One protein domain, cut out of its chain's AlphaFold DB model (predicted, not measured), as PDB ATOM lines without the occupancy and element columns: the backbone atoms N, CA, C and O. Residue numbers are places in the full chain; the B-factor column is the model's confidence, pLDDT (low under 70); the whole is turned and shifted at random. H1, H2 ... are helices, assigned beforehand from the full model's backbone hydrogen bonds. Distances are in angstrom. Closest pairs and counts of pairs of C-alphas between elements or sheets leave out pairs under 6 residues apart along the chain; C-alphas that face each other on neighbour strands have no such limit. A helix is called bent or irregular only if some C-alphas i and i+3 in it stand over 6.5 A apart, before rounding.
ATOM      1  N   LEU A 118     -19.561  34.347  24.608       90.12
ATOM      2  CA  LEU A 118     -18.497  33.751  25.416       90.12
ATOM      3  C   LEU A 118     -18.866  32.339  25.906       90.12
ATOM      4  O   LEU A 118     -18.030  31.436  25.867       90.12
ATOM      5  N   THR A 119     -20.109  32.120  26.336       89.62
ATOM      6  CA  THR A 119     -20.628  30.796  26.720       89.62
ATOM      7  C   THR A 119     -20.711  29.850  25.518       89.62
ATOM      8  O   THR A 119     -20.288  28.695  25.618       89.62
ATOM      9  N   PHE A 120     -21.154  30.339  24.353       90.94
ATOM     10  CA  PHE A 120     -21.104  29.570  23.106       90.94
ATOM     11  C   PHE A 120     -19.667  29.184  22.733       90.94
ATOM     12  O   PHE A 120     -19.397  28.003  22.533       90.94
ATOM     13  N   LEU A 121     -18.728  30.135  22.712       90.94
ATOM     14  CA  LEU A 121     -17.321  29.879  22.388       90.94
ATOM     15  C   LEU A 121     -16.669  28.874  23.354       90.94
ATOM     16  O   LEU A 121     -15.976  27.963  22.907       90.94
ATOM     17  N   LYS A 122     -16.950  28.973  24.663       90.06
ATOM     18  CA  LYS A 122     -16.494  27.996  25.672       90.06
ATOM     19  C   LYS A 122     -17.010  26.580  25.394       90.06
ATOM     20  O   LYS A 122     -16.279  25.618  25.617       90.06
ATOM     21  N   SER A 123     -18.233  26.436  24.872       90.44
ATOM     22  CA  SER A 123     -18.810  25.123  24.539       90.44
ATOM     23  C   SER A 123     -18.088  24.396  23.394       90.44
ATOM     24  O   SER A 123     -18.233  23.183  23.260       90.44
ATOM     25  N   LEU A 124     -17.291  25.116  22.593       88.56
ATOM     26  CA  LEU A 124     -16.563  24.567  21.444       88.56
ATOM     27  C   LEU A 124     -15.194  23.969  21.798       88.56
ATOM     28  O   LEU A 124     -14.563  23.396  20.917       88.56
ATOM     29  N   GLN A 125     -14.743  24.102  23.054       85.38
ATOM     30  CA  GLN A 125     -13.469  23.553  23.554       85.38
ATOM     31  C   GLN A 125     -12.249  23.921  22.683       85.38
ATOM     32  O   GLN A 125     -11.370  23.098  22.439       85.38
ATOM     33  N   LEU A 126     -12.212  25.172  22.210       86.56
ATOM     34  CA  LEU A 126     -11.128  25.705  21.378       86.56
ATOM     35  C   LEU A 126      -9.778  25.633  22.107       86.56
ATOM     36  O   LEU A 126      -9.719  25.813  23.326       86.56
ATOM     37  N   VAL A 127      -8.686  25.456  21.358       82.44
ATOM     38  CA  VAL A 127      -7.316  25.424  21.907       82.44
ATOM     39  C   VAL A 127      -6.825  26.856  22.180       82.44
ATOM     40  O   VAL A 127      -5.950  27.381  21.495       82.44
ATOM     41  N   GLN A 128      -7.461  27.528  23.144       84.25
ATOM     42  CA  GLN A 128      -7.248  28.945  23.441       84.25
ATOM     43  C   GLN A 128      -7.535  29.284  24.913       84.25
ATOM     44  O   GLN A 128      -8.509  28.809  25.495       84.25
ATOM     45  N   ASP A 129      -6.715  30.164  25.497       86.69
ATOM     46  CA  ASP A 129      -6.869  30.613  26.883       86.69
ATOM     47  C   ASP A 129      -8.216  31.304  27.139       86.69
ATOM     48  O   ASP A 129      -8.692  32.127  26.352       86.69
ATOM     49  N   SER A 130      -8.806  31.035  28.304       85.00
ATOM     50  CA  SER A 130     -10.120  31.562  28.699       85.00
ATOM     51  C   SER A 130     -10.165  33.094  28.807       85.00
ATOM     52  O   SER A 130     -11.213  33.701  28.570       85.00
ATOM     53  N   THR A 131      -9.034  33.730  29.118       87.81
ATOM     54  CA  THR A 131      -8.854  35.189  29.133       87.81
ATOM     55  C   THR A 131      -8.847  35.766  27.717       87.81
ATOM     56  O   THR A 131      -9.612  36.688  27.435       87.81
ATOM     57  N   ALA A 132      -8.068  35.178  26.804       88.69
ATOM     58  CA  ALA A 132      -8.042  35.557  25.393       88.69
ATOM     59  C   ALA A 132      -9.421  35.372  24.736       88.69
ATOM     60  O   ALA A 132      -9.891  36.260  24.029       88.69
ATOM     61  N   LEU A 133     -10.119  34.276  25.053       89.69
ATOM     62  CA  LEU A 133     -11.479  34.011  24.580       89.69
ATOM     63  C   LEU A 133     -12.506  35.036  25.099       89.69
ATOM     64  O   LEU A 133     -13.451  35.387  24.394       89.69
ATOM     65  N   THR A 134     -12.306  35.549  26.319       90.12
ATOM     66  CA  THR A 134     -13.144  36.608  26.906       90.12
ATOM     67  C   THR A 134     -12.923  37.950  26.203       90.12
ATOM     68  O   THR A 134     -13.896  38.633  25.881       90.12
ATOM     69  N   LEU A 135     -11.672  38.301  25.882       91.25
ATOM     70  CA  LEU A 135     -11.354  39.492  25.082       91.25
ATOM     71  C   LEU A 135     -11.889  39.375  23.644       91.25
ATOM     72  O   LEU A 135     -12.476  40.327  23.135       91.25
ATOM     73  N   ALA A 136     -11.771  38.196  23.023       90.94
ATOM     74  CA  ALA A 136     -12.328  37.916  21.699       90.94
ATOM     75  C   ALA A 136     -13.855  38.106  21.664       90.94
ATOM     76  O   ALA A 136     -14.378  38.780  20.776       90.94
ATOM     77  N   ALA A 137     -14.575  37.579  22.662       91.12
ATOM     78  CA  ALA A 137     -16.019  37.777  22.798       91.12
ATOM     79  C   ALA A 137     -16.389  39.258  23.019       91.12
ATOM     80  O   ALA A 137     -17.347  39.749  22.421       91.12
ATOM     81  N   GLN A 138     -15.607  40.000  23.812       91.12
ATOM     82  CA  GLN A 138     -15.814  41.436  24.017       91.12
ATOM     83  C   GLN A 138     -15.604  42.244  22.725       91.12
ATOM     84  O   GLN A 138     -16.393  43.141  22.426       91.12
ATOM     85  N   GLN A 139     -14.577  41.917  21.935       92.62
ATOM     86  CA  GLN A 139     -14.303  42.558  20.644       92.62
ATOM     87  C   GLN A 139     -15.392  42.229  19.607       92.62
ATOM     88  O   GLN A 139     -15.855  43.115  18.890       92.62
ATOM     89  N   LEU A 140     -15.886  40.988  19.585       93.62
ATOM     90  CA  LEU A 140     -17.042  40.595  18.775       93.62
ATOM     91  C   LEU A 140     -18.313  41.372  19.160       93.62
ATOM     92  O   LEU A 140     -19.011  41.871  18.279       93.62
ATOM     93  N   ALA A 141     -18.579  41.577  20.454       91.50
ATOM     94  CA  ALA A 141     -19.698  42.399  20.919       91.50
ATOM     95  C   ALA A 141     -19.551  43.898  20.560       91.50
ATOM     96  O   ALA A 141     -20.553  44.595  20.356       91.50
ATOM     97  N   GLN A 142     -18.324  44.417  20.414       91.94
ATOM     98  CA  GLN A 142     -18.092  45.758  19.855       91.94
ATOM     99  C   GLN A 142     -18.517  45.822  18.377       91.94
ATOM    100  O   GLN A 142     -19.295  46.710  18.026       91.94
ATOM    101  N   ASP A 143     -18.148  44.823  17.566       93.06
ATOM    102  CA  ASP A 143     -18.565  44.672  16.154       93.06
ATOM    103  C   ASP A 143     -20.056  44.270  15.969       93.06
ATOM    104  O   ASP A 143     -20.561  44.210  14.843       93.06
ATOM    105  N   GLY A 144     -20.805  44.031  17.056       91.06
ATOM    106  CA  GLY A 144     -22.238  43.680  17.032       91.06
ATOM    107  C   GLY A 144     -22.525  42.191  16.846       91.06
ATOM    108  O   GLY A 144     -23.613  41.822  16.409       91.06
ATOM    109  N   PHE A 145     -21.545  41.346  17.154       93.62
ATOM    110  CA  PHE A 145     -21.658  39.897  17.293       93.62
ATOM    111  C   PHE A 145     -21.733  39.537  18.788       93.62
ATOM    112  O   PHE A 145     -20.877  38.838  19.324       93.62
ATOM    113  N   ASP A 146     -22.728  40.097  19.478       89.94
ATOM    114  CA  ASP A 146     -22.983  39.951  20.920       89.94
ATOM    115  C   ASP A 146     -23.875  38.750  21.284       89.94
ATOM    116  O   ASP A 146     -23.946  38.352  22.446       89.94
ATOM    117  N   SER A 147     -24.525  38.143  20.291       90.62
ATOM    118  CA  SER A 147     -25.434  37.012  20.446       90.62
ATOM    119  C   SER A 147     -25.137  35.930  19.408       90.62
ATOM    120  O   SER A 147     -24.690  36.206  18.293       90.62
ATOM    121  N   VAL A 148     -25.441  34.668  19.727       90.56
ATOM    122  CA  VAL A 148     -25.299  33.550  18.767       90.56
ATOM    123  C   VAL A 148     -26.129  33.764  17.482       90.56
ATOM    124  O   VAL A 148     -25.788  33.216  16.433       90.56
ATOM    125  N   LEU A 149     -27.177  34.598  17.530       91.25
ATOM    126  CA  LEU A 149     -27.962  34.994  16.355       91.25
ATOM    127  C   LEU A 149     -27.191  35.932  15.414       91.25
ATOM    128  O   LEU A 149     -27.159  35.668  14.214       91.25
ATOM    129  N   SER A 150     -26.544  36.987  15.924       92.69
ATOM    130  CA  SER A 150     -25.708  37.867  15.094       92.69
ATOM    131  C   SER A 150     -24.417  37.166  14.650       92.69
ATOM    132  O   SER A 150     -24.026  37.277  13.485       92.69
ATOM    133  N   LEU A 151     -23.809  36.351  15.524       93.38
ATOM    134  CA  LEU A 151     -22.602  35.561  15.240       93.38
ATOM    135  C   LEU A 151     -22.760  34.607  14.040       93.38
ATOM    136  O   LEU A 151     -21.791  34.347  13.333       93.38
ATOM    137  N   ALA A 152     -23.969  34.124  13.739       92.75
ATOM    138  CA  ALA A 152     -24.230  33.280  12.563       92.75
ATOM    139  C   ALA A 152     -23.889  33.957  11.213       92.75
ATOM    140  O   ALA A 152     -23.649  33.278  10.204       92.75
ATOM    141  N   PHE A 153     -23.839  35.293  11.200       93.88
ATOM    142  CA  PHE A 153     -23.528  36.124  10.038       93.88
ATOM    143  C   PHE A 153     -22.096  36.685  10.047       93.88
ATOM    144  O   PHE A 153     -21.759  37.510   9.194       93.88
ATOM    145  N   VAL A 154     -21.247  36.249  10.981       95.38
ATOM    146  CA  VAL A 154     -19.825  36.622  11.032       95.38
ATOM    147  C   VAL A 154     -19.059  36.075   9.817       95.38
ATOM    148  O   VAL A 154     -19.420  35.047   9.234       95.38
ATOM    149  N   ALA A 155     -17.987  36.756   9.423       94.06
ATOM    150  CA  ALA A 155     -17.009  36.279   8.452       94.06
ATOM    151  C   ALA A 155     -15.797  35.660   9.166       94.06
ATOM    152  O   ALA A 155     -15.417  36.080  10.258       94.06
ATOM    153  N   VAL A 156     -15.129  34.693   8.531       93.81
ATOM    154  CA  VAL A 156     -13.927  34.053   9.106       93.81
ATOM    155  C   VAL A 156     -12.826  35.085   9.398       93.81
ATOM    156  O   VAL A 156     -12.177  35.006  10.436       93.81
ATOM    157  N   SER A 157     -12.685  36.111   8.553       94.31
ATOM    158  CA  SER A 157     -11.741  37.222   8.740       94.31
ATOM    159  C   SER A 157     -12.063  38.142   9.928       94.31
ATOM    160  O   SER A 157     -11.178  38.841  10.413       94.31
ATOM    161  N   GLU A 158     -13.303  38.150  10.424       93.62
ATOM    162  CA  GLU A 158     -13.703  38.901  11.624       93.62
ATOM    163  C   GLU A 158     -13.376  38.105  12.891       93.62
ATOM    164  O   GLU A 158     -12.802  38.653  13.827       93.62
ATOM    165  N   LEU A 159     -13.623  36.789  12.876       93.69
ATOM    166  CA  LEU A 159     -13.190  35.874  13.937       93.69
ATOM    167  C   LEU A 159     -11.655  35.841  14.067       93.69
ATOM    168  O   LEU A 159     -11.128  35.878  15.175       93.69
ATOM    169  N   GLN A 160     -10.935  35.852  12.939       93.12
ATOM    170  CA  GLN A 160      -9.473  35.980  12.913       93.12
ATOM    171  C   GLN A 160      -8.998  37.333  13.472       93.12
ATOM    172  O   GLN A 160      -8.025  37.366  14.220       93.12
ATOM    173  N   ARG A 161      -9.696  38.443  13.182       93.44
ATOM    174  CA  ARG A 161      -9.395  39.774  13.755       93.44
ATOM    175  C   ARG A 161      -9.645  39.840  15.267       93.44
ATOM    176  O   ARG A 161      -8.967  40.594  15.960       93.44
ATOM    177  N   ALA A 162     -10.587  39.043  15.768       91.69
ATOM    178  CA  ALA A 162     -10.818  38.812  17.194       91.69
ATOM    179  C   ALA A 162      -9.843  37.781  17.813       91.69
ATOM    180  O   ALA A 162     -10.045  37.353  18.945       91.69
ATOM    181  N   ASN A 163      -8.791  37.375  17.087       91.06
ATOM    182  CA  ASN A 163      -7.773  36.404  17.504       91.06
ATOM    183  C   ASN A 163      -8.327  35.028  17.927       91.06
ATOM    184  O   ASN A 163      -7.747  34.368  18.788       91.06
ATOM    185  N   ILE A 164      -9.438  34.571  17.342       90.56
ATOM    186  CA  ILE A 164      -9.994  33.237  17.615       90.56
ATOM    187  C   ILE A 164      -9.194  32.174  16.855       90.56
ATOM    188  O   ILE A 164      -9.100  32.245  15.628       90.56
ATOM    189  N   ALA A 165      -8.674  31.175  17.579       85.44
ATOM    190  CA  ALA A 165      -7.815  30.122  17.028       85.44
ATOM    191  C   ALA A 165      -8.487  29.352  15.869       85.44
ATOM    192  O   ALA A 165      -8.125  29.522  14.704       85.44
ATOM    193  N   ASP A 166      -9.534  28.572  16.156       90.56
ATOM    194  CA  ASP A 166     -10.263  27.794  15.146       90.56
ATOM    195  C   ASP A 166     -11.435  28.584  14.540       90.56
ATOM    196  O   ASP A 166     -12.590  28.149  14.551       90.56
ATOM    197  N   ALA A 167     -11.149  29.763  13.978       92.38
ATOM    198  CA  ALA A 167     -12.148  30.648  13.365       92.38
ATOM    199  C   ALA A 167     -13.098  29.929  12.375       92.38
ATOM    200  O   ALA A 167     -14.290  30.232  12.318       92.38
ATOM    201  N   GLN A 168     -12.604  28.933  11.630       93.56
ATOM    202  CA  GLN A 168     -13.419  28.106  10.727       93.56
ATOM    203  C   GLN A 168     -14.426  27.207  11.469       93.56
ATOM    204  O   GLN A 168     -15.575  27.086  11.039       93.56
ATOM    205  N   LEU A 169     -14.029  26.598  12.594       93.38
ATOM    206  CA  LEU A 169     -14.903  25.755  13.416       93.38
ATOM    207  C   LEU A 169     -16.030  26.589  14.035       93.38
ATOM    208  O   LEU A 169     -17.202  26.216  13.936       93.38
ATOM    209  N   VAL A 170     -15.678  27.748  14.604       93.19
ATOM    210  CA  VAL A 170     -16.635  28.704  15.180       93.19
ATOM    211  C   VAL A 170     -17.640  29.173  14.126       93.19
ATOM    212  O   VAL A 170     -18.846  29.111  14.363       93.19
ATOM    213  N   TRP A 171     -17.165  29.567  12.939       94.69
ATOM    214  CA  TRP A 171     -18.015  30.009  11.829       94.69
ATOM    215  C   TRP A 171     -19.019  28.936  11.383       94.69
ATOM    216  O   TRP A 171     -20.218  29.210  11.256       94.69
ATOM    217  N   GLN A 172     -18.554  27.695  11.191       94.56
ATOM    218  CA  GLN A 172     -19.439  26.587  10.827       94.56
ATOM    219  C   GLN A 172     -20.464  26.303  11.930       94.56
ATOM    220  O   GLN A 172     -21.654  26.169  11.643       94.56
ATOM    221  N   GLN A 173     -20.031  26.218  13.190       93.19
ATOM    222  CA  GLN A 173     -20.911  25.816  14.284       93.19
ATOM    223  C   GLN A 173     -21.922  26.910  14.664       93.19
ATOM    224  O   GLN A 173     -23.059  26.576  15.001       93.19
ATOM    225  N   ALA A 174     -21.578  28.198  14.531       92.06
ATOM    226  CA  ALA A 174     -22.530  29.301  14.695       92.06
ATOM    227  C   ALA A 174     -23.667  29.208  13.660       92.06
ATOM    228  O   ALA A 174     -24.847  29.284  14.010       92.06
ATOM    229  N   ARG A 175     -23.327  28.926  12.394       92.56
ATOM    230  CA  ARG A 175     -24.311  28.712  11.319       92.56
ATOM    231  C   ARG A 175     -25.177  27.471  11.536       92.56
ATOM    232  O   ARG A 175     -26.395  27.559  11.376       92.56
ATOM    233  N   ARG A 176     -24.592  26.342  11.958       91.38
ATOM    234  CA  ARG A 176     -25.357  25.131  12.323       91.38
ATOM    235  C   ARG A 176     -26.311  25.399  13.494       91.38
ATOM    236  O   ARG A 176     -27.465  24.989  13.433       91.38
ATOM    237  N   SER A 177     -25.863  26.131  14.519       89.12
ATOM    238  CA  SER A 177     -26.686  26.542  15.668       89.12
ATOM    239  C   SER A 177     -27.887  27.388  15.226       89.12
ATOM    240  O   SER A 177     -29.022  27.079  15.581       89.12
ATOM    241  N   PHE A 178     -27.667  28.395  14.376       89.88
ATOM    242  CA  PHE A 178     -28.729  29.244  13.821       89.88
ATOM    243  C   PHE A 178     -29.773  28.450  13.019       89.88
ATOM    244  O   PHE A 178     -30.977  28.607  13.231       89.88
ATOM    245  N   GLN A 179     -29.319  27.542  12.148       87.81
ATOM    246  CA  GLN A 179     -30.198  26.657  11.376       87.81
ATOM    247  C   GLN A 179     -30.998  25.703  12.280       87.81
ATOM    248  O   GLN A 179     -32.208  25.560  12.102       87.81
ATOM    249  N   ALA A 180     -30.355  25.100  13.286       85.44
ATOM    250  CA  ALA A 180     -31.005  24.205  14.246       85.44
ATOM    251  C   ALA A 180     -32.077  24.920  15.091       85.44
ATOM    252  O   ALA A 180     -33.140  24.352  15.341       85.44
ATOM    253  N   ARG A 181     -31.837  26.186  15.461       82.62
ATOM    254  CA  ARG A 181     -32.800  27.054  16.167       82.62
ATOM    255  C   ARG A 181     -34.031  27.418  15.331       82.62
ATOM    256  O   ARG A 181     -35.015  27.875  15.902       82.62
ATOM    257  N   ARG A 182     -33.979  27.251  13.999       80.12
ATOM    258  CA  ARG A 182     -35.028  27.668  13.044       80.12
ATOM    259  C   ARG A 182     -35.481  29.122  13.256       80.12
ATOM    260  O   ARG A 182     -36.666  29.427  13.145       80.12
ATOM    261  N   PHE A 183     -34.548  30.019  13.579       81.38
ATOM    262  CA  PHE A 183     -34.867  31.419  13.852       81.38
ATOM    263  C   PHE A 183     -35.331  32.135  12.575       81.38
ATOM    264  O   PHE A 183     -34.568  32.274  11.621       81.38
ATOM    265  N   GLN A 184     -36.584  32.594  12.567       71.44
ATOM    266  CA  GLN A 184     -37.175  33.344  11.449       71.44
ATOM    267  C   GLN A 184     -37.239  34.859  11.718       71.44
ATOM    268  O   GLN A 184     -37.308  35.651  10.784       71.44
ATOM    269  N   GLY A 185     -37.166  35.271  12.990       82.06
ATOM    270  CA  GLY A 185     -37.363  36.660  13.402       82.06
ATOM    271  C   GLY A 185     -38.823  37.129  13.270       82.06
ATOM    272  O   GLY A 185     -39.746  36.316  13.149       82.06
ATOM    273  N   PRO A 186     -39.069  38.448  13.324       77.94
ATOM    274  CA  PRO A 186     -40.400  39.026  13.180       77.94
ATOM    275  C   PRO A 186     -40.826  39.067  11.702       77.94
ATOM    276  O   PRO A 186     -40.733  40.102  11.046       77.94
ATOM    277  N   ASN A 187     -41.351  37.936  11.214       81.19
ATOM    278  CA  ASN A 187     -41.815  37.652   9.839       81.19
ATOM    279  C   ASN A 187     -42.790  38.662   9.183       81.19
ATOM    280  O   ASN A 187     -43.241  38.425   8.066       81.19
ATOM    281  N   VAL A 188     -43.183  39.751   9.848       83.50
ATOM    282  CA  VAL A 188     -44.182  40.705   9.350       83.50
ATOM    283  C   VAL A 188     -43.712  42.136   9.590       83.50
ATOM    284  O   VAL A 188     -43.463  42.532  10.732       83.50
ATOM    285  N   LEU A 189     -43.681  42.947   8.530       84.69
ATOM    286  CA  LEU A 189     -43.422  44.387   8.618       84.69
ATOM    287  C   LEU A 189     -44.701  45.152   9.010       84.69
ATOM    288  O   LEU A 189     -45.233  45.968   8.263       84.69
ATOM    289  N   SER A 190     -45.246  44.845  10.189       78.81
ATOM    290  CA  SER A 190     -46.530  45.384  10.655       78.81
ATOM    291  C   SER A 190     -46.386  46.715  11.399       78.81
ATOM    292  O   SER A 190     -45.558  46.849  12.298       78.81
ATOM    293  N   SER A 191     -47.295  47.660  11.136       78.62
ATOM    294  CA  SER A 191     -47.454  48.895  11.920       78.62
ATOM    295  C   SER A 191     -48.023  48.676  13.335       78.62
ATOM    296  O   SER A 191     -48.263  49.643  14.050       78.62
ATOM    297  N   SER A 192     -48.249  47.425  13.756       82.81
ATOM    298  CA  SER A 192     -48.606  47.062  15.137       82.81
ATOM    299  C   SER A 192     -47.425  47.093  16.117       82.81
ATOM    300  O   SER A 192     -47.627  46.869  17.309       82.81
ATOM    301  N   TYR A 193     -46.202  47.336  15.637       86.50
ATOM    302  CA  TYR A 193     -44.986  47.402  16.447       86.50
ATOM    303  C   TYR A 193     -44.240  48.720  16.209       86.50
ATOM    304  O   TYR A 193     -44.271  49.276  15.110       86.50
ATOM    305  N   THR A 194     -43.532  49.209  17.231       91.38
ATOM    306  CA  THR A 194     -42.534  50.274  17.060       91.38
ATOM    307  C   THR A 194     -41.274  49.709  16.406       91.38
ATOM    308  O   THR A 194     -40.987  48.517  16.532       91.38
ATOM    309  N   VAL A 195     -40.476  50.567  15.759       92.56
ATOM    310  CA  VAL A 195     -39.179  50.168  15.179       92.56
ATOM    311  C   VAL A 195     -38.271  49.544  16.248       92.56
ATOM    312  O   VAL A 195     -37.745  48.459  16.030       92.56
ATOM    313  N   SER A 196     -38.179  50.143  17.442       93.50
ATOM    314  CA  SER A 196     -37.419  49.588  18.574       93.50
ATOM    315  C   SER A 196     -37.878  48.182  18.978       93.50
ATOM    316  O   SER A 196     -37.053  47.277  19.086       93.50
ATOM    317  N   ARG A 197     -39.191  47.951  19.128       92.25
ATOM    318  CA  ARG A 197     -39.725  46.634  19.512       92.25
ATOM    319  C   ARG A 197     -39.576  45.597  18.399       92.25
ATOM    320  O   ARG A 197     -39.448  44.412  18.689       92.25
ATOM    321  N   TRP A 198     -39.573  46.015  17.134       93.56
ATOM    322  CA  TRP A 198     -39.271  45.125  16.014       93.56
ATOM    323  C   TRP A 198     -37.788  44.719  16.000       93.56
ATOM    324  O   TRP A 198     -37.492  43.537  15.863       93.56
ATOM    325  N   LEU A 199     -36.867  45.656  16.262       93.81
ATOM    326  CA  LEU A 199     -35.434  45.368  16.423       93.81
ATOM    327  C   LEU A 199     -35.157  44.426  17.614       93.81
ATOM    328  O   LEU A 199     -34.375  43.489  17.468       93.81
ATOM    329  N   GLU A 200     -35.846  44.597  18.750       92.19
ATOM    330  CA  GLU A 200     -35.799  43.635  19.871       92.19
ATOM    331  C   GLU A 200     -36.216  42.219  19.426       92.19
ATOM    332  O   GLU A 200     -35.548  41.240  19.752       92.19
ATOM    333  N   MET A 201     -37.291  42.090  18.636       90.19
ATOM    334  CA  MET A 201     -37.744  40.789  18.115       90.19
ATOM    335  C   MET A 201     -36.782  40.173  17.084       90.19
ATOM    336  O   MET A 201     -36.795  38.956  16.899       90.19
ATOM    337  N   CYS A 202     -35.922  40.972  16.444       89.75
ATOM    338  CA  CYS A 202     -34.816  40.477  15.617       89.75
ATOM    339  C   CYS A 202     -33.654  39.887  16.435       89.75
ATOM    340  O   CYS A 202     -32.759  39.302  15.833       89.75
ATOM    341  N   GLY A 203     -33.661  40.017  17.767       87.50
ATOM    342  CA  GLY A 203     -32.590  39.541  18.650       87.50
ATOM    343  C   GLY A 203     -31.522  40.588  18.984       87.50
ATOM    344  O   GLY A 203     -30.448  40.214  19.440       87.50
ATOM    345  N   ILE A 204     -31.792  41.879  18.759       91.12
ATOM    346  CA  ILE A 204     -30.886  42.974  19.147       91.12
ATOM    347  C   ILE A 204     -31.125  43.336  20.622       91.12
ATOM    348  O   ILE A 204     -32.292  43.451  21.016       91.12
ATOM    349  N   PRO A 205     -30.071  43.572  21.432       89.06
ATOM    350  CA  PRO A 205     -30.221  43.996  22.822       89.06
ATOM    351  C   PRO A 205     -31.082  45.255  22.970       89.06
ATOM    352  O   PRO A 205     -30.980  46.209  22.190       89.06
ATOM    353  N   LYS A 206     -31.929  45.270  24.001       88.44
ATOM    354  CA  LYS A 206     -32.908  46.339  24.260       88.44
ATOM    355  C   LYS A 206     -32.243  47.696  24.513       88.44
ATOM    356  O   LYS A 206     -32.796  48.746  24.200       88.44
ATOM    357  N   GLU A 207     -31.039  47.648  25.060       86.94
ATOM    358  CA  GLU A 207     -30.178  48.777  25.392       86.94
ATOM    359  C   GLU A 207     -29.803  49.570  24.130       86.94
ATOM    360  O   GLU A 207     -29.707  50.793  24.173       86.94
ATOM    361  N   ILE A 208     -29.650  48.875  22.995       90.12
ATOM    362  CA  ILE A 208     -29.206  49.436  21.710       90.12
ATOM    363  C   ILE A 208     -30.393  49.608  20.738       90.12
ATOM    364  O   ILE A 208     -30.386  50.498  19.885       90.12
ATOM    365  N   SER A 209     -31.459  48.804  20.878       91.94
ATOM    366  CA  SER A 209     -32.641  48.844  19.997       91.94
ATOM    367  C   SER A 209     -33.325  50.220  19.955       91.94
ATOM    368  O   SER A 209     -33.832  50.629  18.906       91.94
ATOM    369  N   PHE A 210     -33.320  50.953  21.075       93.38
ATOM    370  CA  PHE A 210     -33.867  52.307  21.164       93.38
ATOM    371  C   PHE A 210     -32.983  53.342  20.456       93.38
ATOM    372  O   PHE A 210     -33.499  54.177  19.714       93.38
ATOM    373  N   GLU A 211     -31.661  53.268  20.635       94.50
ATOM    374  CA  GLU A 211     -30.710  54.194  20.009       94.50
ATOM    375  C   GLU A 211     -30.761  54.076  18.477       94.50
ATOM    376  O   GLU A 211     -30.928  55.071  17.765       94.50
ATOM    377  N   TYR A 212     -30.752  52.839  17.965       95.88
ATOM    378  CA  TYR A 212     -30.955  52.569  16.543       95.88
ATOM    379  C   TYR A 212     -32.304  53.084  16.034       95.88
ATOM    380  O   TYR A 212     -32.346  53.724  14.984       95.88
ATOM    381  N   ALA A 213     -33.404  52.865  16.766       94.38
ATOM    382  CA  ALA A 213     -34.716  53.378  16.369       94.38
ATOM    383  C   ALA A 213     -34.749  54.917  16.274       94.38
ATOM    384  O   ALA A 213     -35.382  55.456  15.365       94.38
ATOM    385  N   GLU A 214     -34.033  55.628  17.149       94.31
ATOM    386  CA  GLU A 214     -33.905  57.089  17.096       94.31
ATOM    387  C   GLU A 214     -33.117  57.583  15.873       94.31
ATOM    388  O   GLU A 214     -33.545  58.534  15.211       94.31
ATOM    389  N   TYR A 215     -31.997  56.941  15.525       95.50
ATOM    390  CA  TYR A 215     -31.250  57.273  14.305       95.50
ATOM    391  C   TYR A 215     -32.056  56.964  13.034       95.50
ATOM    392  O   TYR A 215     -32.145  57.805  12.137       95.50
ATOM    393  N   LEU A 216     -32.712  55.801  12.980       94.62
ATOM    394  CA  LEU A 216     -33.591  55.397  11.879       94.62
ATOM    395  C   LEU A 216     -34.741  56.394  11.674       94.62
ATOM    396  O   LEU A 216     -34.984  56.833  10.546       94.62
ATOM    397  N   ARG A 217     -35.380  56.840  12.764       92.94
ATOM    398  CA  ARG A 217     -36.437  57.860  12.730       92.94
ATOM    399  C   ARG A 217     -35.949  59.182  12.125       92.94
ATOM    400  O   ARG A 217     -36.698  59.810  11.381       92.94
ATOM    401  N   ARG A 218     -34.702  59.595  12.394       93.44
ATOM    402  CA  ARG A 218     -34.086  60.803  11.797       93.44
ATOM    403  C   ARG A 218     -33.795  60.648  10.302       93.44
ATOM    404  O   ARG A 218     -33.850  61.639   9.580       93.44
ATOM    405  N   LEU A 219     -33.531  59.427   9.837       91.88
ATOM    406  CA  LEU A 219     -33.371  59.098   8.414       91.88
ATOM    407  C   LEU A 219     -34.710  58.898   7.674       91.88
ATOM    408  O   LEU A 219     -34.714  58.753   6.454       91.88
ATOM    409  N   GLY A 220     -35.842  58.930   8.386       89.75
ATOM    410  CA  GLY A 220     -37.195  58.811   7.828       89.75
ATOM    411  C   GLY A 220     -37.864  57.448   8.025       89.75
ATOM    412  O   GLY A 220     -39.032  57.305   7.675       89.75
ATOM    413  N   TYR A 221     -37.174  56.475   8.629       91.75
ATOM    414  CA  TYR A 221     -37.711  55.154   8.969       91.75
ATOM    415  C   TYR A 221     -38.503  55.245  10.280       91.75
ATOM    416  O   TYR A 221     -38.018  54.929  11.366       91.75
ATOM    417  N   SER A 222     -39.719  55.777  10.170       87.75
ATOM    418  CA  SER A 222     -40.608  56.124  11.284       87.75
ATOM    419  C   SER A 222     -41.460  54.949  11.773       87.75
ATOM    420  O   SER A 222     -41.794  54.864  12.957       87.75
ATOM    421  N   ALA A 223     -41.791  54.030  10.866       90.00
ATOM    422  CA  ALA A 223     -42.613  52.857  11.098       90.00
ATOM    423  C   ALA A 223     -41.896  51.591  10.616       90.00
ATOM    424  O   ALA A 223     -41.068  51.618   9.711       90.00
ATOM    425  N   VAL A 224     -42.278  50.441  11.173       90.94
ATOM    426  CA  VAL A 224     -41.726  49.129  10.787       90.94
ATOM    427  C   VAL A 224     -41.944  48.814   9.299       90.94
ATOM    428  O   VAL A 224     -41.106  48.158   8.690       90.94
ATOM    429  N   ARG A 225     -43.019  49.331   8.683       88.81
ATOM    430  CA  ARG A 225     -43.244  49.228   7.229       88.81
ATOM    431  C   ARG A 225     -42.153  49.905   6.401       88.81
ATOM    432  O   ARG A 225     -41.818  49.405   5.336       88.81
ATOM    433  N   ASP A 226     -41.580  51.003   6.888       89.25
ATOM    434  CA  ASP A 226     -40.565  51.767   6.154       89.25
ATOM    435  C   ASP A 226     -39.277  50.935   5.977       89.25
ATOM    436  O   ASP A 226     -38.537  51.119   5.011       89.25
ATOM    437  N   LEU A 227     -39.040  49.965   6.875       90.56
ATOM    438  CA  LEU A 227     -37.896  49.049   6.835       90.56
ATOM    439  C   LEU A 227     -37.892  48.134   5.598       90.56
ATOM    440  O   LEU A 227     -36.831  47.622   5.255       90.56
ATOM    441  N   GLU A 228     -39.015  47.980   4.881       89.81
ATOM    442  CA  GLU A 228     -39.079  47.284   3.581       89.81
ATOM    443  C   GLU A 228     -38.045  47.844   2.584       89.81
ATOM    444  O   GLU A 228     -37.454  47.099   1.804       89.81
ATOM    445  N   PHE A 229     -37.745  49.146   2.675       89.12
ATOM    446  CA  PHE A 229     -36.799  49.841   1.799       89.12
ATOM    447  C   PHE A 229     -35.376  49.960   2.372       89.12
ATOM    448  O   PHE A 229     -34.497  50.500   1.698       89.12
ATOM    449  N   ILE A 230     -35.109  49.487   3.600       91.75
ATOM    450  CA  ILE A 230     -33.798  49.692   4.251       91.75
ATOM    451  C   ILE A 230     -32.663  48.949   3.534       91.75
ATOM    452  O   ILE A 230     -31.531  49.423   3.512       91.75
ATOM    453  N   LEU A 231     -32.985  47.843   2.852       89.62
ATOM    454  CA  LEU A 231     -32.057  47.058   2.028       89.62
ATOM    455  C   LEU A 231     -31.468  47.850   0.841       89.62
ATOM    456  O   LEU A 231     -30.526  47.386   0.196       89.62
ATOM    457  N   HIS A 232     -32.011  49.034   0.544       89.94
ATOM    458  CA  HIS A 232     -31.558  49.916  -0.530       89.94
ATOM    459  C   HIS A 232     -30.915  51.226  -0.033       89.94
ATOM    460  O   HIS A 232     -30.319  51.930  -0.847       89.94
ATOM    461  N   ASP A 233     -30.964  51.549   1.269       90.94
ATOM    462  CA  ASP A 233     -30.292  52.733   1.832       90.94
ATOM    463  C   ASP A 233     -29.087  52.344   2.698       90.94
ATOM    464  O   ASP A 233     -29.185  52.069   3.897       90.94
ATOM    465  N   GLN A 234     -27.907  52.399   2.081       90.25
ATOM    466  CA  GLN A 234     -26.626  52.145   2.743       90.25
ATOM    467  C   GLN A 234     -26.377  53.057   3.956       90.25
ATOM    468  O   GLN A 234     -25.670  52.657   4.877       90.25
ATOM    469  N   ARG A 235     -26.975  54.257   4.012       91.38
ATOM    470  CA  ARG A 235     -26.814  55.186   5.146       91.38
ATOM    471  C   ARG A 235     -27.608  54.722   6.361       91.38
ATOM    472  O   ARG A 235     -27.142  54.883   7.482       91.38
ATOM    473  N   ALA A 236     -28.781  54.127   6.140       90.81
ATOM    474  CA  ALA A 236     -29.585  53.528   7.200       90.81
ATOM    475  C   ALA A 236     -28.958  52.221   7.702       90.81
ATOM    476  O   ALA A 236     -28.925  51.984   8.906       90.81
ATOM    477  N   LEU A 237     -28.378  51.414   6.808       92.06
ATOM    478  CA  LEU A 237     -27.623  50.217   7.195       92.06
ATOM    479  C   LEU A 237     -26.321  50.552   7.954       92.06
ATOM    480  O   LEU A 237     -25.944  49.821   8.869       92.06
ATOM    481  N   ALA A 238     -25.665  51.674   7.640       92.69
ATOM    482  CA  ALA A 238     -24.457  52.145   8.327       92.69
ATOM    483  C   ALA A 238     -24.685  52.652   9.770       92.69
ATOM    484  O   ALA A 238     -23.716  52.880  10.488       92.69
ATOM    485  N   VAL A 239     -25.940  52.809  10.215       92.75
ATOM    486  CA  VAL A 239     -26.280  53.105  11.623       92.75
ATOM    487  C   VAL A 239     -25.969  51.916  12.539       92.75
ATOM    488  O   VAL A 239     -25.652  52.094  13.715       92.75
ATOM    489  N   PHE A 240     -26.077  50.690  12.023       94.44
ATOM    490  CA  PHE A 240     -25.930  49.480  12.823       94.44
ATOM    491  C   PHE A 240     -24.479  48.994  12.872       94.44
ATOM    492  O   PHE A 240     -23.752  49.047  11.879       94.44
ATOM    493  N   LYS A 241     -24.096  48.391  14.004       95.19
ATOM    494  CA  LYS A 241     -22.880  47.569  14.102       95.19
ATOM    495  C   LYS A 241     -22.914  46.429  13.071       95.19
ATOM    496  O   LYS A 241     -23.990  45.935  12.733       95.19
ATOM    497  N   THR A 242     -21.749  45.968  12.620       94.44
ATOM    498  CA  THR A 242     -21.582  44.984  11.533       94.44
ATOM    499  C   THR A 242     -22.445  43.724  11.683       94.44
ATOM    500  O   THR A 242     -23.123  43.333  10.729       94.44
ATOM    501  N   GLY A 243     -22.472  43.101  12.866       93.50
ATOM    502  CA  GLY A 243     -23.303  41.916  13.110       93.50
ATOM    503  C   GLY A 243     -24.808  42.217  13.123       93.50
ATOM    504  O   GLY A 243     -25.589  41.493  12.503       93.50
ATOM    505  N   HIS A 244     -25.213  43.338  13.729       94.75
ATOM    506  CA  HIS A 244     -26.603  43.809  13.736       94.75
ATOM    507  C   HIS A 244     -27.116  44.143  12.332       94.75
ATOM    508  O   HIS A 244     -28.219  43.737  11.979       94.75
ATOM    509  N   ASN A 245     -26.305  44.809  11.506       95.31
ATOM    510  CA  ASN A 245     -26.616  45.114  10.108       95.31
ATOM    511  C   ASN A 245     -26.993  43.836   9.332       95.31
ATOM    512  O   ASN A 245     -28.053  43.771   8.703       95.31
ATOM    513  N   ARG A 246     -26.177  42.778   9.444       94.31
ATOM    514  CA  ARG A 246     -26.428  41.497   8.758       94.31
ATOM    515  C   ARG A 246     -27.644  40.753   9.315       94.31
ATOM    516  O   ARG A 246     -28.431  40.222   8.531       94.31
ATOM    517  N   LEU A 247     -27.835  40.761  10.636       93.25
ATOM    518  CA  LEU A 247     -28.996  40.154  11.296       93.25
ATOM    519  C   LEU A 247     -30.312  40.847  10.892       93.25
ATOM    520  O   LEU A 247     -31.280  40.175  10.543       93.25
ATOM    521  N   ILE A 248     -30.335  42.184  10.845       93.81
ATOM    522  CA  ILE A 248     -31.480  42.967  10.347       93.81
ATOM    523  C   ILE A 248     -31.712  42.692   8.867       93.81
ATOM    524  O   ILE A 248     -32.846  42.431   8.477       93.81
ATOM    525  N   THR A 249     -30.656  42.704   8.050       93.50
ATOM    526  CA  THR A 249     -30.733  42.399   6.613       93.50
ATOM    527  C   THR A 249     -31.408  41.046   6.376       93.50
ATOM    528  O   THR A 249     -32.314  40.948   5.546       93.50
ATOM    529  N   HIS A 250     -31.050  40.020   7.157       92.69
ATOM    530  CA  HIS A 250     -31.722  38.720   7.137       92.69
ATOM    531  C   HIS A 250     -33.202  38.818   7.554       92.69
ATOM    532  O   HIS A 250     -34.070  38.368   6.808       92.69
ATOM    533  N   CYS A 251     -33.511  39.433   8.700       92.94
ATOM    534  CA  CYS A 251     -34.884  39.543   9.210       92.94
ATOM    535  C   CYS A 251     -35.821  40.353   8.292       92.94
ATOM    536  O   CYS A 251     -36.962  39.944   8.081       92.94
ATOM    537  N   VAL A 252     -35.354  41.460   7.700       92.88
ATOM    538  CA  VAL A 252     -36.122  42.228   6.702       92.88
ATOM    539  C   VAL A 252     -36.348  41.380   5.452       92.88
ATOM    540  O   VAL A 252     -37.483  41.273   4.997       92.88
ATOM    541  N   THR A 253     -35.308  40.720   4.928       91.38
ATOM    542  CA  THR A 253     -35.437  39.859   3.737       91.38
ATOM    543  C   THR A 253     -36.439  38.722   3.969       91.38
ATOM    544  O   THR A 253     -37.286  38.465   3.113       91.38
ATOM    545  N   ALA A 254     -36.399  38.085   5.144       90.06
ATOM    546  CA  ALA A 254     -37.344  37.040   5.532       90.06
ATOM    547  C   ALA A 254     -38.788  37.571   5.625       90.06
ATOM    548  O   ALA A 254     -39.700  36.972   5.052       90.06
ATOM    549  N   ALA A 255     -38.995  38.722   6.275       89.25
ATOM    550  CA  ALA A 255     -40.313  39.341   6.412       89.25
ATOM    551  C   ALA A 255     -40.899  39.807   5.064       89.25
ATOM    552  O   ALA A 255     -42.082  39.586   4.803       89.25
ATOM    553  N   VAL A 256     -40.083  40.385   4.173       88.00
ATOM    554  CA  VAL A 256     -40.508  40.782   2.817       88.00
ATOM    555  C   VAL A 256     -40.867  39.556   1.972       88.00
ATOM    556  O   VAL A 256     -41.920  39.543   1.334       88.00
ATOM    557  N   HIS A 257     -40.057  38.492   2.008       86.06
ATOM    558  CA  HIS A 257     -40.363  37.246   1.297       86.06
ATOM    559  C   HIS A 257     -41.666  36.602   1.807       86.06
ATOM    560  O   HIS A 257     -42.516  36.190   1.016       86.06
ATOM    561  N   TYR A 258     -41.870  36.571   3.128       83.69
ATOM    562  CA  TYR A 258     -43.101  36.069   3.743       83.69
ATOM    563  C   TYR A 258     -44.331  36.915   3.359       83.69
ATOM    564  O   TYR A 258     -45.379  36.370   3.005       83.69
ATOM    565  N   GLN A 259     -44.190  38.246   3.332       81.81
ATOM    566  CA  GLN A 259     -45.227  39.184   2.888       81.81
ATOM    567  C   GLN A 259     -45.604  38.984   1.408       81.81
ATOM    568  O   GLN A 259     -46.789  39.017   1.072       81.81
ATOM    569  N   GLN A 260     -44.634  38.713   0.526       79.06
ATOM    570  CA  GLN A 260     -44.899  38.372  -0.881       79.06
ATOM    571  C   GLN A 260     -45.597  37.009  -1.025       79.06
ATOM    572  O   GLN A 260     -46.566  36.889  -1.779       79.06
ATOM    573  N   GLN A 261     -45.171  35.995  -0.263       77.12
ATOM    574  CA  GLN A 261     -45.784  34.663  -0.289       77.12
ATOM    575  C   GLN A 261     -47.254  34.697   0.171       77.12
ATOM    576  O   GLN A 261     -48.111  34.067  -0.455       77.12
ATOM    577  N   GLN A 262     -47.580  35.488   1.202       69.94
ATOM    578  CA  GLN A 262     -48.971  35.686   1.626       69.94
ATOM    579  C   GLN A 262     -49.840  36.380   0.564       69.94
ATOM    580  O   GLN A 262     -51.032  36.089   0.493       69.94
ATOM    581  N   GLN A 263     -49.283  37.260  -0.277       61.12
ATOM    582  CA  GLN A 263     -50.050  37.904  -1.352       61.12
ATOM    583  C   GLN A 263     -50.393  36.932  -2.490       61.12
ATOM    584  O   GLN A 263     -51.505  36.985  -3.015       61.12
ATOM    585  N   GLN A 264     -49.501  35.995  -2.832       56.06
ATOM    586  CA  GLN A 264     -49.804  34.955  -3.829       56.06
ATOM    587  C   GLN A 264     -50.904  33.993  -3.343       56.06
ATOM    588  O   GLN A 264     -51.776  33.603  -4.118       56.06
ATOM    589  N   LEU A 265     -50.930  33.695  -2.039       53.88
ATOM    590  CA  LEU A 265     -51.980  32.900  -1.387       53.88
ATOM    591  C   LEU A 265     -53.310  33.658  -1.172       53.88
ATOM    592  O   LEU A 265     -54.256  33.079  -0.643       53.88
ATOM    593  N   GLN A 266     -53.412  34.928  -1.591       40.78
ATOM    594  CA  GLN A 266     -54.646  35.732  -1.545       40.78
ATOM    595  C   GLN A 266     -55.332  35.914  -2.913       40.78
ATOM    596  O   GLN A 266     -56.281  36.695  -3.042       40.78
TER     597      GLN A 266
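AT A GLANCE: This is residues 118 to 266 of the 540 residues of an uncharacterized protein of Peronospora effusa (UniProt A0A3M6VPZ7). Two lobes of helices stand end to end, H1 to H5 in one and H6 to H10 in the other, joined by the long link of residues 182 to 194 and by the first turns of H10, which pack on H3. In the second lobe H8 packs across the long helix H10 and H6 and H7 form a hairpin, while residues 260 to 266 stick out as a free tail. The printed part has 149 residues with ten named helices, H1 to H10 in order, and no named strand: all helix, with mostly crossed packing, since of the 4 pairs of helices that touch, not only at the corner or at their ends, and have a tilt, 0 are at a shallow tilt. It is compact, with a radius of gyration of the C-alphas of 16.5 A and spans of 52 by 35 by 23 A.

IN THESE COORDINATES: Find C-alpha 242 at (-21.582, 44.984, 11.533); from there H10, residues 242 to 264, runs 33.7 A to C-alpha 264 at (-49.804, 34.955, -3.829). Before it come H6, residues 195 to 201, H7, residues 206 to 219 and 20.3 A long, H8, residues 224 to 232 and 15.2 A long, and H9, residues 234 to 237. Go back to C-alpha 118 at (-18.497, 33.751, 25.416) for H1, residues 118 to 123. H2, residues 130 to 142, is 18.5 A long; H3 is residues 148 to 151, H4 residues 156 to 161, and H5, residues 167 to 181, is 21.1 A long. H8 is irregular, with C-alphas 228 and 231 7.2 A apart, and H7 only just, with C-alphas 207 and 210 6.6 A apart.

HOW THE PARTS SIT: Start at H10, which touches H3 with residues 243 to 247 alone; the closest C-alphas, of Ser 150 and Gly 243, are 5.1 A apart. With residues 249 to 256 alone H10 touches H8, closest at the C-alphas of Glu 228 and Val 252, 6.6 A, at a steep tilt of 68 degrees, only just short of about perpendicular. H8 and H9 only just touch, only at the corner, with 3 pairs of C-alphas within 8 A, the closest being Ile 230 and Ala 236 at 6.4 A. H6 and H7 form a helical hairpin, the C-alphas of Ser 196 and Ser 209 5.0 A apart. H3 also touches H5, at the C-alphas of Leu 151 and Ala 174, 6.3 A. H5, with residues 167 to 171 alone, touches H4, at the C-alphas of Leu 159 and Ala 167, 5.4 A. H1 touches H2 at a steep tilt of 50 degrees, opposite ways, with the C-alphas of Leu 118 and Ala 137 5.4 A apart. H2 and H5 are apart. O i to N i+4 pairs are all within hydrogen-bond range in H1, H2, H4, H5, H6 and H10, 8 of 10 in H7 and 0 of 5 in H8, where 5 of 6 O i to N i+3 pairs are; H3 and H9 are too short for an i+4 pair.

THE WHOLE: The C-alphas farthest apart, of Asp 129 and Gln 266, are 55.8 A apart. The printed part has no cut, and H5 to H6 is its long link. The mean pLDDT of the printed part is 89.0, and residues 262 to 266 are under 70.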